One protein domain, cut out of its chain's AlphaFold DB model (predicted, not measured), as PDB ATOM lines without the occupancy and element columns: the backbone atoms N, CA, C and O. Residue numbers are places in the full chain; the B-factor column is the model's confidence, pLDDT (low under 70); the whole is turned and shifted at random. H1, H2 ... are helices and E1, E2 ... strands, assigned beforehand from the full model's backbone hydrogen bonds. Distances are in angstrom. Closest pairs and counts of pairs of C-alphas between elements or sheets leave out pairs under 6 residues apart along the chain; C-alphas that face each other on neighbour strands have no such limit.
ATOM      1  N   ASP A   6     204.595 -11.386 335.929       93.25
ATOM      2  CA  ASP A   6     203.307 -12.056 336.126       93.25
ATOM      3  C   ASP A   6     202.907 -12.863 334.882       93.25
ATOM      4  O   ASP A   6     202.240 -13.892 334.993       93.25
ATOM      5  N   VAL A   7     203.372 -12.440 333.702       91.56
ATOM      6  CA  VAL A   7     203.179 -13.162 332.436       91.56
ATOM      7  C   VAL A   7     204.323 -14.143 332.152       91.56
ATOM      8  O   VAL A   7     204.084 -15.245 331.655       91.56
ATOM      9  N   ALA A   8     205.571 -13.765 332.442       91.81
ATOM     10  CA  ALA A   8     206.744 -14.557 332.076       91.81
ATOM     11  C   ALA A   8     206.910 -15.825 332.927       91.81
ATOM     12  O   ALA A   8     207.342 -16.870 332.428       91.81
ATOM     13  N   ILE A   9     206.596 -15.754 334.224       92.06
ATOM     14  CA  ILE A   9     206.781 -16.887 335.133       92.06
ATOM     15  C   ILE A   9     205.729 -17.959 334.836       92.06
ATOM     16  O   ILE A   9     204.535 -17.762 335.025       92.06
ATOM     17  N   GLY A  10     206.189 -19.142 334.420       86.94
ATOM     18  CA  GLY A  10     205.313 -20.280 334.126       86.94
ATOM     19  C   GLY A  10     204.741 -20.292 332.707       86.94
ATOM     20  O   GLY A  10     203.981 -21.207 332.387       86.94
ATOM     21  N   ALA A  11     205.139 -19.344 331.850       88.88
ATOM     22  CA  ALA A  11     204.785 -19.359 330.437       88.88
ATOM     23  C   ALA A  11     205.197 -20.690 329.785       88.88
ATOM     24  O   ALA A  11     206.350 -21.129 329.882       88.88
ATOM     25  N   GLN A  12     204.246 -21.335 329.111       87.25
ATOM     26  CA  GLN A  12     204.523 -22.498 328.277       87.25
ATOM     27  C   GLN A  12     204.993 -22.023 326.909       87.25
ATOM     28  O   GLN A  12     204.421 -21.104 326.325       87.25
ATOM     29  N   LEU A  13     206.058 -22.639 326.412       85.75
ATOM     30  CA  LEU A  13     206.606 -22.343 325.102       85.75
ATOM     31  C   LEU A  13     206.372 -23.542 324.200       85.75
ATOM     32  O   LEU A  13     206.596 -24.689 324.602       85.75
ATOM     33  N   GLU A  14     205.948 -23.256 322.975       86.69
ATOM     34  CA  GLU A  14     205.718 -24.298 321.990       86.69
ATOM     35  C   GLU A  14     207.002 -25.103 321.764       86.69
ATOM     36  O   GLU A  14     208.102 -24.538 321.680       86.69
ATOM     37  N   PRO A  15     206.889 -26.436 321.701       87.31
ATOM     38  CA  PRO A  15     208.029 -27.270 321.403       87.31
ATOM     39  C   PRO A  15     208.544 -27.001 319.990       87.31
ATOM     40  O   PRO A  15     207.769 -26.798 319.056       87.31
ATOM     41  N   VAL A  16     209.861 -27.083 319.833       88.00
ATOM     42  CA  VAL A  16     210.521 -26.946 318.533       88.00
ATOM     43  C   VAL A  16     210.958 -28.320 318.058       88.00
ATOM     44  O   VAL A  16     211.477 -29.126 318.836       88.00
ATOM     45  N   GLU A  17     210.727 -28.579 316.777       91.19
ATOM     46  CA  GLU A  17     211.256 -29.744 316.088       91.19
ATOM     47  C   GLU A  17     212.605 -29.416 315.465       91.19
ATOM     48  O   GLU A  17     212.760 -28.404 314.783       91.19
ATOM     49  N   PHE A  18     213.594 -30.268 315.710       93.06
ATOM     50  CA  PHE A  18     214.914 -30.134 315.109       93.06
ATOM     51  C   PHE A  18     215.566 -31.500 314.916       93.06
ATOM     52  O   PHE A  18     215.176 -32.504 315.518       93.06
ATOM     53  N   SER A  19     216.553 -31.532 314.031       95.31
ATOM     54  CA  SER A  19     217.358 -32.704 313.711       95.31
ATOM     55  C   SER A  19     218.772 -32.251 313.382       95.31
ATOM     56  O   SER A  19     218.996 -31.071 313.112       95.31
ATOM     57  N   TRP A  20     219.715 -33.185 313.403       96.44
ATOM     58  CA  TRP A  20     221.083 -32.918 312.981       96.44
ATOM     59  C   TRP A  20     221.696 -34.143 312.319       96.44
ATOM     60  O   TRP A  20     221.316 -35.290 312.586       96.44
ATOM     61  N   THR A  21     222.675 -33.884 311.466       96.38
ATOM     62  CA  THR A  21     223.478 -34.872 310.753       96.38
ATOM     63  C   THR A  21     224.870 -35.016 311.374       96.38
ATOM     64  O   THR A  21     225.260 -34.242 312.248       96.38
ATOM     65  N   SER A  22     225.637 -36.012 310.920       96.75
ATOM     66  CA  SER A  22     227.056 -36.148 311.276       96.75
ATOM     67  C   SER A  22     227.872 -34.940 310.811       96.75
ATOM     68  O   SER A  22     228.730 -34.475 311.553       96.75
ATOM     69  N   SER A  23     227.569 -34.393 309.633       96.75
ATOM     70  CA  SER A  23     228.247 -33.211 309.094       96.75
ATOM     71  C   SER A  23     227.991 -31.954 309.928       96.75
ATOM     72  O   SER A  23     228.907 -31.163 310.115       96.75
ATOM     73  N   ASP A  24     226.793 -31.798 310.503       97.31
ATOM     74  CA  ASP A  24     226.488 -30.676 311.408       97.31
ATOM     75  C   ASP A  24     227.376 -30.722 312.657       97.31
ATOM     76  O   ASP A  24     227.948 -29.721 313.086       97.31
ATOM     77  N   VAL A  25     227.540 -31.922 313.215       97.88
ATOM     78  CA  VAL A  25     228.419 -32.161 314.362       97.88
ATOM     79  C   VAL A  25     229.874 -31.851 314.006       97.88
ATOM     80  O   VAL A  25     230.537 -31.133 314.748       97.88
ATOM     81  N   GLN A  26     230.363 -32.336 312.864       97.25
ATOM     82  CA  GLN A  26     231.732 -32.064 312.423       97.25
ATOM     83  C   GLN A  26     231.965 -30.567 312.175       97.25
ATOM     84  O   GLN A  26     232.986 -30.032 312.597       97.25
ATOM     85  N   LEU A  27     231.010 -29.864 311.554       97.38
ATOM     86  CA  LEU A  27     231.105 -28.420 311.326       97.38
ATOM     87  C   LEU A  27     231.176 -27.646 312.645       97.38
ATOM     88  O   LEU A  27     231.963 -26.707 312.772       97.38
ATOM     89  N   TYR A  28     230.409 -28.069 313.653       98.06
ATOM     90  CA  TYR A  28     230.539 -27.540 315.006       98.06
ATOM     91  C   TYR A  28     231.949 -27.750 315.572       98.06
ATOM     92  O   TYR A  28     232.540 -26.815 316.110       98.06
ATOM     93  N   HIS A  29     232.512 -28.954 315.440       98.00
ATOM     94  CA  HIS A  29     233.861 -29.257 315.926       98.00
ATOM     95  C   HIS A  29     234.945 -28.447 315.217       98.00
ATOM     96  O   HIS A  29     235.837 -27.932 315.890       98.00
ATOM     97  N   LEU A  30     234.837 -28.277 313.899       97.25
ATOM     98  CA  LEU A  30     235.715 -27.395 313.127       97.25
ATOM     99  C   LEU A  30     235.619 -25.950 313.629       97.25
ATOM    100  O   LEU A  30     236.640 -25.300 313.827       97.25
ATOM    101  N   GLY A  31     234.407 -25.467 313.925       96.75
ATOM    102  CA  GLY A  31     234.188 -24.145 314.520       96.75
ATOM    103  C   GLY A  31     234.824 -23.964 315.906       96.75
ATOM    104  O   GLY A  31     235.134 -22.838 316.290       96.75
ATOM    105  N   LEU A  32     235.059 -25.054 316.646       96.38
ATOM    106  CA  LEU A  32     235.805 -25.055 317.912       96.38
ATOM    107  C   LEU A  32     237.323 -25.235 317.738       96.38
ATOM    108  O   LEU A  32     238.051 -25.168 318.728       96.38
ATOM    109  N   GLY A  33     237.798 -25.477 316.514       96.00
ATOM    110  CA  GLY A  33     239.214 -25.670 316.197       96.00
ATOM    111  C   GLY A  33     239.701 -27.123 316.216       96.00
ATOM    112  O   GLY A  33     240.911 -27.341 316.180       96.00
ATOM    113  N   ALA A  34     238.812 -28.122 316.268       96.38
ATOM    114  CA  ALA A  34     239.230 -29.519 316.125       96.38
ATOM    115  C   ALA A  34     239.827 -29.773 314.728       96.38
ATOM    116  O   ALA A  34     239.285 -29.288 313.735       96.38
ATOM    117  N   GLY A  35     240.901 -30.564 314.648       93.94
ATOM    118  CA  GLY A  35     241.605 -30.873 313.398       93.94
ATOM    119  C   GLY A  35     242.626 -29.811 312.991       93.94
ATOM    120  O   GLY A  35     243.018 -29.769 311.826       93.94
ATOM    121  N   SER A  36     243.040 -28.954 313.931       95.38
ATOM    122  CA  SER A  36     244.132 -27.999 313.726       95.38
ATOM    123  C   SER A  36     245.458 -28.725 313.491       95.38
ATOM    124  O   SER A  36     246.253 -28.275 312.666       95.38
ATOM    125  N   ASP A  37     245.674 -29.861 314.166       95.00
ATOM    126  CA  ASP A  37     246.679 -30.848 313.770       95.00
ATOM    127  C   ASP A  37     245.995 -31.988 312.991       95.00
ATOM    128  O   ASP A  37     245.337 -32.848 313.588       95.00
ATOM    129  N   PRO A  38     246.152 -32.045 311.656       91.50
ATOM    130  CA  PRO A  38     245.496 -33.057 310.837       91.50
ATOM    131  C   PRO A  38     246.078 -34.468 311.025       91.50
ATOM    132  O   PRO A  38     245.550 -35.414 310.441       91.50
ATOM    133  N   LEU A  39     247.162 -34.632 311.794       95.38
ATOM    134  CA  LEU A  39     247.787 -35.925 312.072       95.38
ATOM    135  C   LEU A  39     247.555 -36.413 313.509       95.38
ATOM    136  O   LEU A  39     247.900 -37.562 313.789       95.38
ATOM    137  N   ASP A  40     246.958 -35.613 314.403       96.44
ATOM    138  CA  ASP A  40     246.650 -36.048 315.773       96.44
ATOM    139  C   ASP A  40     245.358 -36.893 315.807       96.44
ATOM    140  O   ASP A  40     244.249 -36.365 315.648       96.44
ATOM    141  N   PRO A  41     245.432 -38.206 316.115       94.31
ATOM    142  CA  PRO A  41     244.244 -39.053 316.216       94.31
ATOM    143  C   PRO A  41     243.243 -38.586 317.287       94.31
ATOM    144  O   PRO A  41     242.057 -38.926 317.226       94.31
ATOM    145  N   ARG A  42     243.695 -37.822 318.292       94.44
ATOM    146  CA  ARG A  42     242.831 -37.256 319.338       94.44
ATOM    147  C   ARG A  42     241.933 -36.146 318.816       94.44
ATOM    148  O   ARG A  42     240.843 -35.980 319.364       94.44
ATOM    149  N   GLU A  43     242.363 -35.420 317.794       94.50
ATOM    150  CA  GLU A  43     241.549 -34.412 317.125       94.50
ATOM    151  C   GLU A  43     240.677 -35.056 316.046       94.50
ATOM    152  O   GLU A  43     239.468 -34.816 315.999       94.50
ATOM    153  N   LEU A  44     241.254 -35.972 315.262       95.12
ATOM    154  CA  LEU A  44     240.555 -36.633 314.160       95.12
ATOM    155  C   LEU A  44     239.301 -37.396 314.597       95.12
ATOM    156  O   LEU A  44     238.343 -37.445 313.834       95.12
ATOM    157  N   ARG A  45     239.230 -37.923 315.829       95.94
ATOM    158  CA  ARG A  45     238.022 -38.606 316.354       95.94
ATOM    159  C   ARG A  45     236.743 -37.751 316.335       95.94
ATOM    160  O   ARG A  45     235.644 -38.299 316.417       95.94
ATOM    161  N   TYR A  46     236.872 -36.425 316.274       97.12
ATOM    162  CA  TYR A  46     235.750 -35.488 316.159       97.12
ATOM    163  C   TYR A  46     235.332 -35.243 314.702       97.12
ATOM    164  O   TYR A  46     234.232 -34.762 314.453       97.12
ATOM    165  N   LEU A  47     236.184 -35.611 313.746       96.56
ATOM    166  CA  LEU A  47     236.029 -35.331 312.320       96.56
ATOM    167  C   LEU A  47     235.866 -36.593 311.463       96.56
ATOM    168  O   LEU A  47     235.704 -36.478 310.255       96.56
ATOM    169  N   ILE A  48     235.881 -37.793 312.062       94.50
ATOM    170  CA  ILE A  48     235.639 -39.042 311.326       94.50
ATOM    171  C   ILE A  48     234.251 -38.997 310.683       94.50
ATOM    172  O   ILE A  48     233.247 -38.706 311.348       94.50
ATOM    173  N   ASP A  49     234.195 -39.347 309.404       91.19
ATOM    174  CA  ASP A  49     232.950 -39.475 308.660       91.19
ATOM    175  C   ASP A  49     231.986 -40.461 309.327       91.19
ATOM    176  O   ASP A  49     232.363 -41.534 309.806       91.19
ATOM    177  N   ASP A  50     230.721 -40.042 309.413       89.50
ATOM    178  CA  ASP A  50     229.569 -40.786 309.952       89.50
ATOM    179  C   ASP A  50     229.651 -41.288 311.401       89.50
ATOM    180  O   ASP A  50     228.639 -41.717 311.972       89.50
ATOM    181  N   THR A  51     230.820 -41.209 312.026       93.88
ATOM    182  CA  THR A  51     231.118 -41.705 313.369       93.88
ATOM    183  C   THR A  51     231.841 -40.690 314.271       93.88
ATOM    184  O   THR A  51     232.574 -41.125 315.161       93.88
ATOM    185  N   PRO A  52     231.610 -39.360 314.150       96.56
ATOM    186  CA  PRO A  52     232.299 -38.403 315.005       96.56
ATOM    187  C   PRO A  52     231.866 -38.585 316.464       96.56
ATOM    188  O   PRO A  52     230.683 -38.790 316.773       96.56
ATOM    189  N   GLN A  53     232.819 -38.469 317.385       96.31
ATOM    190  CA  GLN A  53     232.499 -38.344 318.800       96.31
ATOM    191  C   GLN A  53     231.849 -36.979 319.056       96.31
ATOM    192  O   GLN A  53     232.430 -35.948 318.753       96.31
ATOM    193  N   VAL A  54     230.660 -36.934 319.661       97.50
ATOM    194  CA  VAL A  54     229.945 -35.665 319.886       97.50
ATOM    195  C   VAL A  54     230.343 -35.045 321.227       97.50
ATOM    196  O   VAL A  54     230.283 -35.711 322.263       97.50
ATOM    197  N   LEU A  55     230.722 -33.762 321.229       96.94
ATOM    198  CA  LEU A  55     230.935 -33.015 322.473       96.94
ATOM    199  C   LEU A  55     229.577 -32.629 323.082       96.94
ATOM    200  O   LEU A  55     228.703 -32.187 322.334       96.94
ATOM    201  N   PRO A  56     229.382 -32.721 324.415       97.19
ATOM    202  CA  PRO A  56     228.117 -32.349 325.053       97.19
ATOM    203  C   PRO A  56     227.634 -30.940 324.694       97.19
ATOM    204  O   PRO A  56     226.440 -30.724 324.521       97.19
ATOM    205  N   THR A  57     228.565 -30.003 324.517       97.44
ATOM    206  CA  THR A  57     228.311 -28.599 324.171       97.44
ATOM    207  C   THR A  57     227.657 -28.400 322.804       97.44
ATOM    208  O   THR A  57     227.043 -27.359 322.590       97.44
ATOM    209  N   PHE A  58     227.683 -29.399 321.912       97.75
ATOM    210  CA  PHE A  58     226.886 -29.374 320.682       97.75
ATOM    211  C   PHE A  58     225.390 -29.195 320.980       97.75
ATOM    212  O   PHE A  58     224.680 -28.536 320.225       97.75
ATOM    213  N   GLY A  59     224.898 -29.707 322.114       95.44
ATOM    214  CA  GLY A  59     223.491 -29.559 322.485       95.44
ATOM    215  C   GLY A  59     223.043 -28.108 322.712       95.44
ATOM    216  O   GLY A  59     221.850 -27.849 322.600       95.44
ATOM    217  N   ASN A  60     223.965 -27.162 322.942       95.06
ATOM    218  CA  ASN A  60     223.632 -25.733 323.039       95.06
ATOM    219  C   ASN A  60     223.236 -25.134 321.685       95.06
ATOM    220  O   ASN A  60     222.466 -24.183 321.632       95.06
ATOM    221  N   VAL A  61     223.760 -25.694 320.592       94.69
ATOM    222  CA  VAL A  61     223.528 -25.192 319.231       94.69
ATOM    223  C   VAL A  61     222.637 -26.112 318.405       94.69
ATOM    224  O   VAL A  61     222.095 -25.672 317.402       94.69
ATOM    225  N   ALA A  62     222.436 -27.368 318.819       94.81
ATOM    226  CA  ALA A  62     221.742 -28.389 318.030       94.81
ATOM    227  C   ALA A  62     220.345 -27.957 317.549       94.81
ATOM    228  O   ALA A  62     219.972 -28.240 316.414       94.81
ATOM    229  N   GLN A  63     219.579 -27.253 318.390       92.81
ATOM    230  CA  GLN A  63     218.242 -26.773 318.029       92.81
ATOM    231  C   GLN A  63     218.273 -25.659 316.975       92.81
ATOM    232  O   GLN A  63     217.376 -25.575 316.139       92.81
ATOM    233  N   THR A  64     219.280 -24.791 317.024       92.56
ATOM    234  CA  THR A  64     219.363 -23.574 316.207       92.56
ATOM    235  C   THR A  64     220.445 -23.663 315.136       92.56
ATOM    236  O   THR A  64     220.759 -22.661 314.506       92.56
ATOM    237  N   PHE A  65     221.020 -24.848 314.916       94.50
ATOM    238  CA  PHE A  65     222.229 -25.027 314.113       94.50
ATOM    239  C   PHE A  65     222.071 -24.526 312.675       94.50
ATOM    240  O   PHE A  65     222.983 -23.939 312.106       94.50
ATOM    241  N   HIS A  66     220.873 -24.716 312.121       93.44
ATOM    242  CA  HIS A  66     220.503 -24.309 310.765       93.44
ATOM    243  C   HIS A  66     219.686 -23.009 310.723       93.44
ATOM    244  O   HIS A  66     219.139 -22.656 309.681       93.44
ATOM    245  N   GLN A  67     219.549 -22.298 311.848       92.06
ATOM    246  CA  GLN A  67     218.840 -21.020 311.883       92.06
ATOM    247  C   GLN A  67     219.757 -19.897 311.402       92.06
ATOM    248  O   GLN A  67     220.806 -19.639 311.985       92.06
ATOM    249  N   THR A  68     219.335 -19.209 310.346       91.38
ATOM    250  CA  THR A  68     220.068 -18.079 309.755       91.38
ATOM    251  C   THR A  68     219.428 -16.728 310.060       91.38
ATOM    252  O   THR A  68     220.067 -15.689 309.899       91.38
ATOM    253  N   THR A  69     218.174 -16.724 310.514       90.81
ATOM    254  CA  THR A  69     217.496 -15.517 310.990       90.81
ATOM    255  C   THR A  69     218.194 -14.997 312.249       90.81
ATOM    256  O   THR A  69     218.540 -15.808 313.114       90.81
ATOM    257  N   PRO A  70     218.378 -13.670 312.394       87.94
ATOM    258  CA  PRO A  70     218.883 -13.093 313.631       87.94
ATOM    259  C   PRO A  70     218.092 -13.590 314.850       87.94
ATOM    260  O   PRO A  70     216.862 -13.682 314.778       87.94
ATOM    261  N   PRO A  71     218.766 -13.928 315.961       85.94
ATOM    262  CA  PRO A  71     218.074 -14.371 317.157       85.94
ATOM    263  C   PRO A  71     217.222 -13.233 317.725       85.94
ATOM    264  O   PRO A  71     217.599 -12.065 317.665       85.94
ATOM    265  N   GLU A  72     216.105 -13.594 318.345       88.25
ATOM    266  CA  GLU A  72     215.273 -12.688 319.133       88.25
ATOM    267  C   GLU A  72     214.993 -13.322 320.497       88.25
ATOM    268  O   GLU A  72     214.835 -14.540 320.618       88.25
ATOM    269  N   VAL A  73     214.907 -12.491 321.537       88.75
ATOM    270  CA  VAL A  73     214.478 -12.922 322.873       88.75
ATOM    271  C   VAL A  73     213.103 -12.328 323.129       88.75
ATOM    272  O   VAL A  73     212.949 -11.296 323.784       88.75
ATOM    273  N   LYS A  74     212.107 -13.001 322.548       89.00
ATOM    274  CA  LYS A  74     210.701 -12.620 322.616       89.00
ATOM    275  C   LYS A  74     209.851 -13.798 323.075       89.00
ATOM    276  O   LYS A  74     209.735 -14.806 322.382       89.00
ATOM    277  N   PHE A  75     209.263 -13.657 324.254       89.94
ATOM    278  CA  PHE A  75     208.411 -14.655 324.901       89.94
ATOM    279  C   PHE A  75     207.227 -13.951 325.577       89.94
ATOM    280  O   PHE A  75     207.252 -12.727 325.714       89.94
ATOM    281  N   PRO A  76     206.184 -14.670 326.026       92.00
ATOM    282  CA  PRO A  76     205.147 -14.059 326.854       92.00
ATOM    283  C   PRO A  76     205.768 -13.305 328.043       92.00
ATOM    284  O   PRO A  76     206.540 -13.879 328.806       92.00
ATOM    285  N   GLY A  77     205.480 -12.004 328.156       92.31
ATOM    286  CA  GLY A  77     206.026 -11.130 329.204       92.31
ATOM    287  C   GLY A  77     207.494 -10.714 329.031       92.31
ATOM    288  O   GLY A  77     208.018 -10.008 329.887       92.31
ATOM    289  N   ILE A  78     208.174 -11.115 327.951       91.81
ATOM    290  CA  ILE A  78     209.593 -10.814 327.711       91.81
ATOM    291  C   ILE A  78     209.766 -10.232 326.308       91.81
ATOM    292  O   ILE A  78     209.541 -10.921 325.314       91.81
ATOM    293  N   ASP A  79     210.238  -8.988 326.239       91.88
ATOM    294  CA  ASP A  79     210.682  -8.341 325.003       91.88
ATOM    295  C   ASP A  79     212.003  -7.602 325.277       91.88
ATOM    296  O   ASP A  79     212.035  -6.573 325.968       91.88
ATOM    297  N   ILE A  80     213.114  -8.199 324.835       90.12
ATOM    298  CA  ILE A  80     214.475  -7.748 325.147       90.12
ATOM    299  C   ILE A  80     215.154  -7.177 323.903       90.12
ATOM    300  O   ILE A  80     215.250  -7.825 322.863       90.12
ATOM    301  N   GLU A  81     215.733  -5.986 324.057       90.44
ATOM    302  CA  GLU A  81     216.607  -5.383 323.054       90.44
ATOM    303  C   GLU A  81     218.005  -6.021 323.147       90.44
ATOM    304  O   GLU A  81     218.764  -5.737 324.077       90.44
ATOM    305  N   LEU A  82     218.351  -6.896 322.193       90.12
ATOM    306  CA  LEU A  82     219.595  -7.683 322.236       90.12
ATOM    307  C   LEU A  82     220.877  -6.842 322.293       90.12
ATOM    308  O   LEU A  82     221.864  -7.279 322.873       90.12
ATOM    309  N   SER A  83     220.859  -5.621 321.758       91.69
ATOM    310  CA  SER A  83     221.988  -4.681 321.817       91.69
ATOM    311  C   SER A  83     222.345  -4.239 323.244       91.69
ATOM    312  O   SER A  83     223.429  -3.700 323.465       91.69
ATOM    313  N   ARG A  84     221.443  -4.438 324.213       91.69
ATOM    314  CA  ARG A  84     221.589  -3.974 325.601       91.69
ATOM    315  C   ARG A  84     221.846  -5.095 326.599       91.69
ATOM    316  O   ARG A  84     221.854  -4.841 327.802       91.69
ATOM    317  N   VAL A  85     222.030  -6.324 326.125       90.44
ATOM    318  CA  VAL A  85     222.247  -7.493 326.977       90.44
ATOM    319  C   VAL A  85     223.448  -8.299 326.503       90.44
ATOM    320  O   VAL A  85     223.774  -8.339 325.320       90.44
ATOM    321  N   LEU A  86     224.108  -8.953 327.452       92.62
ATOM    322  CA  LEU A  86     225.187  -9.895 327.186       92.62
ATOM    323  C   LEU A  86     224.734 -11.303 327.554       92.62
ATOM    324  O   LEU A  86     223.944 -11.499 328.481       92.62
ATOM    325  N   HIS A  87     225.286 -12.289 326.856       91.69
ATOM    326  CA  HIS A  87     225.155 -13.681 327.251       91.69
ATOM    327  C   HIS A  87     226.028 -13.921 328.494       91.69
ATOM    328  O   HIS A  87     227.250 -13.974 328.392       91.69
ATOM    329  N   ALA A  88     225.412 -14.033 329.673       94.94
ATOM    330  CA  ALA A  88     226.146 -14.071 330.942       94.94
ATOM    331  C   ALA A  88     226.735 -15.453 331.284       94.94
ATOM    332  O   ALA A  88     227.876 -15.547 331.730       94.94
ATOM    333  N   ARG A 100     225.467 -38.910 317.143       92.81
ATOM    334  CA  ARG A 100     226.068 -38.256 315.959       92.81
ATOM    335  C   ARG A 100     225.076 -37.844 314.863       92.81
ATOM    336  O   ARG A 100     225.434 -37.125 313.947       92.81
ATOM    337  N   ARG A 101     223.841 -38.332 314.949       93.25
ATOM    338  CA  ARG A 101     222.702 -37.965 314.108       93.25
ATOM    339  C   ARG A 101     221.447 -38.128 314.950       93.25
ATOM    340  O   ARG A 101     221.339 -39.119 315.680       93.25
ATOM    341  N   ALA A 102     220.501 -37.213 314.817       90.44
ATOM    342  CA  ALA A 102     219.167 -37.398 315.369       90.44
ATOM    343  C   ALA A 102     218.111 -37.235 314.278       90.44
ATOM    344  O   ALA A 102     218.221 -36.308 313.474       90.44
ATOM    345  N   PRO A 103     217.091 -38.115 314.240       83.31
ATOM    346  CA  PRO A 103     215.881 -37.828 313.484       83.31
ATOM    347  C   PRO A 103     215.168 -36.613 314.089       83.31
ATOM    348  O   PRO A 103     215.471 -36.210 315.215       83.31
ATOM    349  N   VAL A 104     214.202 -36.060 313.353       83.44
ATOM    350  CA  VAL A 104     213.362 -34.958 313.838       83.44
ATOM    351  C   VAL A 104     212.755 -35.331 315.193       83.44
ATOM    352  O   VAL A 104     212.066 -36.344 315.321       83.44
ATOM    353  N   SER A 105     213.059 -34.531 316.215       70.81
ATOM    354  CA  SER A 105     212.556 -34.700 317.577       70.81
ATOM    355  C   SER A 105     211.926 -33.404 318.068       70.81
ATOM    356  O   SER A 105     212.441 -32.323 317.795       70.81
ATOM    357  N   ARG A 106     210.816 -33.526 318.802       69.50
ATOM    358  CA  ARG A 106     210.025 -32.416 319.342       69.50
ATOM    359  C   ARG A 106     210.383 -32.204 320.812       69.50
ATOM    360  O   ARG A 106     210.093 -33.066 321.639       69.50
TER     361      ARG A 106
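This is residues 6 to 88 and 100 to 106 of the 127 residues of an uncharacterized protein of Mycolicibacterium insubricum (UniProt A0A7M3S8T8). What shape do these atoms make? They make a loose, open frame: the antiparallel ribbon of E1 and E4 is one long side, H1 turns off at the end of E1, and H2 lies beyond it at one end of the long axis. The small antiparallel hairpin of E2 and E3 lies towards the other end, H3 is near the middle, and residues 83 to 88 stick out. What is it built of? The printed part has 90 residues with three named helices and four named strands, in the order E1 H1 H2 H3 E2 E3 E4; the class is mixed, helices and strands, with under half of the residues, 38, in named elements. The radius of gyration of the C-alphas is 17.0 A, and they span 55 by 31 by 21 A.

Which strands pair? E1, residues 13 to 20, and E4, residues 102 to 106, are antiparallel at 173 degrees, with N 18 and O 105 within hydrogen-bond range at 3.1 A. E2, residues 73 to 75, and E3, residues 78 to 80, form an antiparallel hairpin at 164 degrees, with N 75 and O 78 within range at 2.9 A. How do the helices stand? H1, residues 22 to 31, and H3, residues 56 to 60, are close but not clearly touching; their closest C-alphas, of Tyr 28 and Phe 58, are 7.0 A apart. H2, residues 41 to 44, is apart from both. Every O i to N i+4 pair is within hydrogen-bond range in H1; H3 has 0 of 1, but 2 of 2 O i to N i+3 pairs, and H2 is too short for an i+4 pair.

Where does the first element begin? E1 begins at C-alpha 13, (206.606, -22.343, 325.102), and is 21.6 A long; H1 is 14.3 A long. Where does the last one end? E4, 11.1 A long, ends at C-alpha 106, (210.025, -32.416, 319.342).

Is anything cut out? Residues 89 to 99 are not printed, and C-alphas 88 and 100 are 28.5 A apart. Which links are long? Those from H2 to H3 and from H3 to E2 are. Where is confidence low? Residue 106 is under 70.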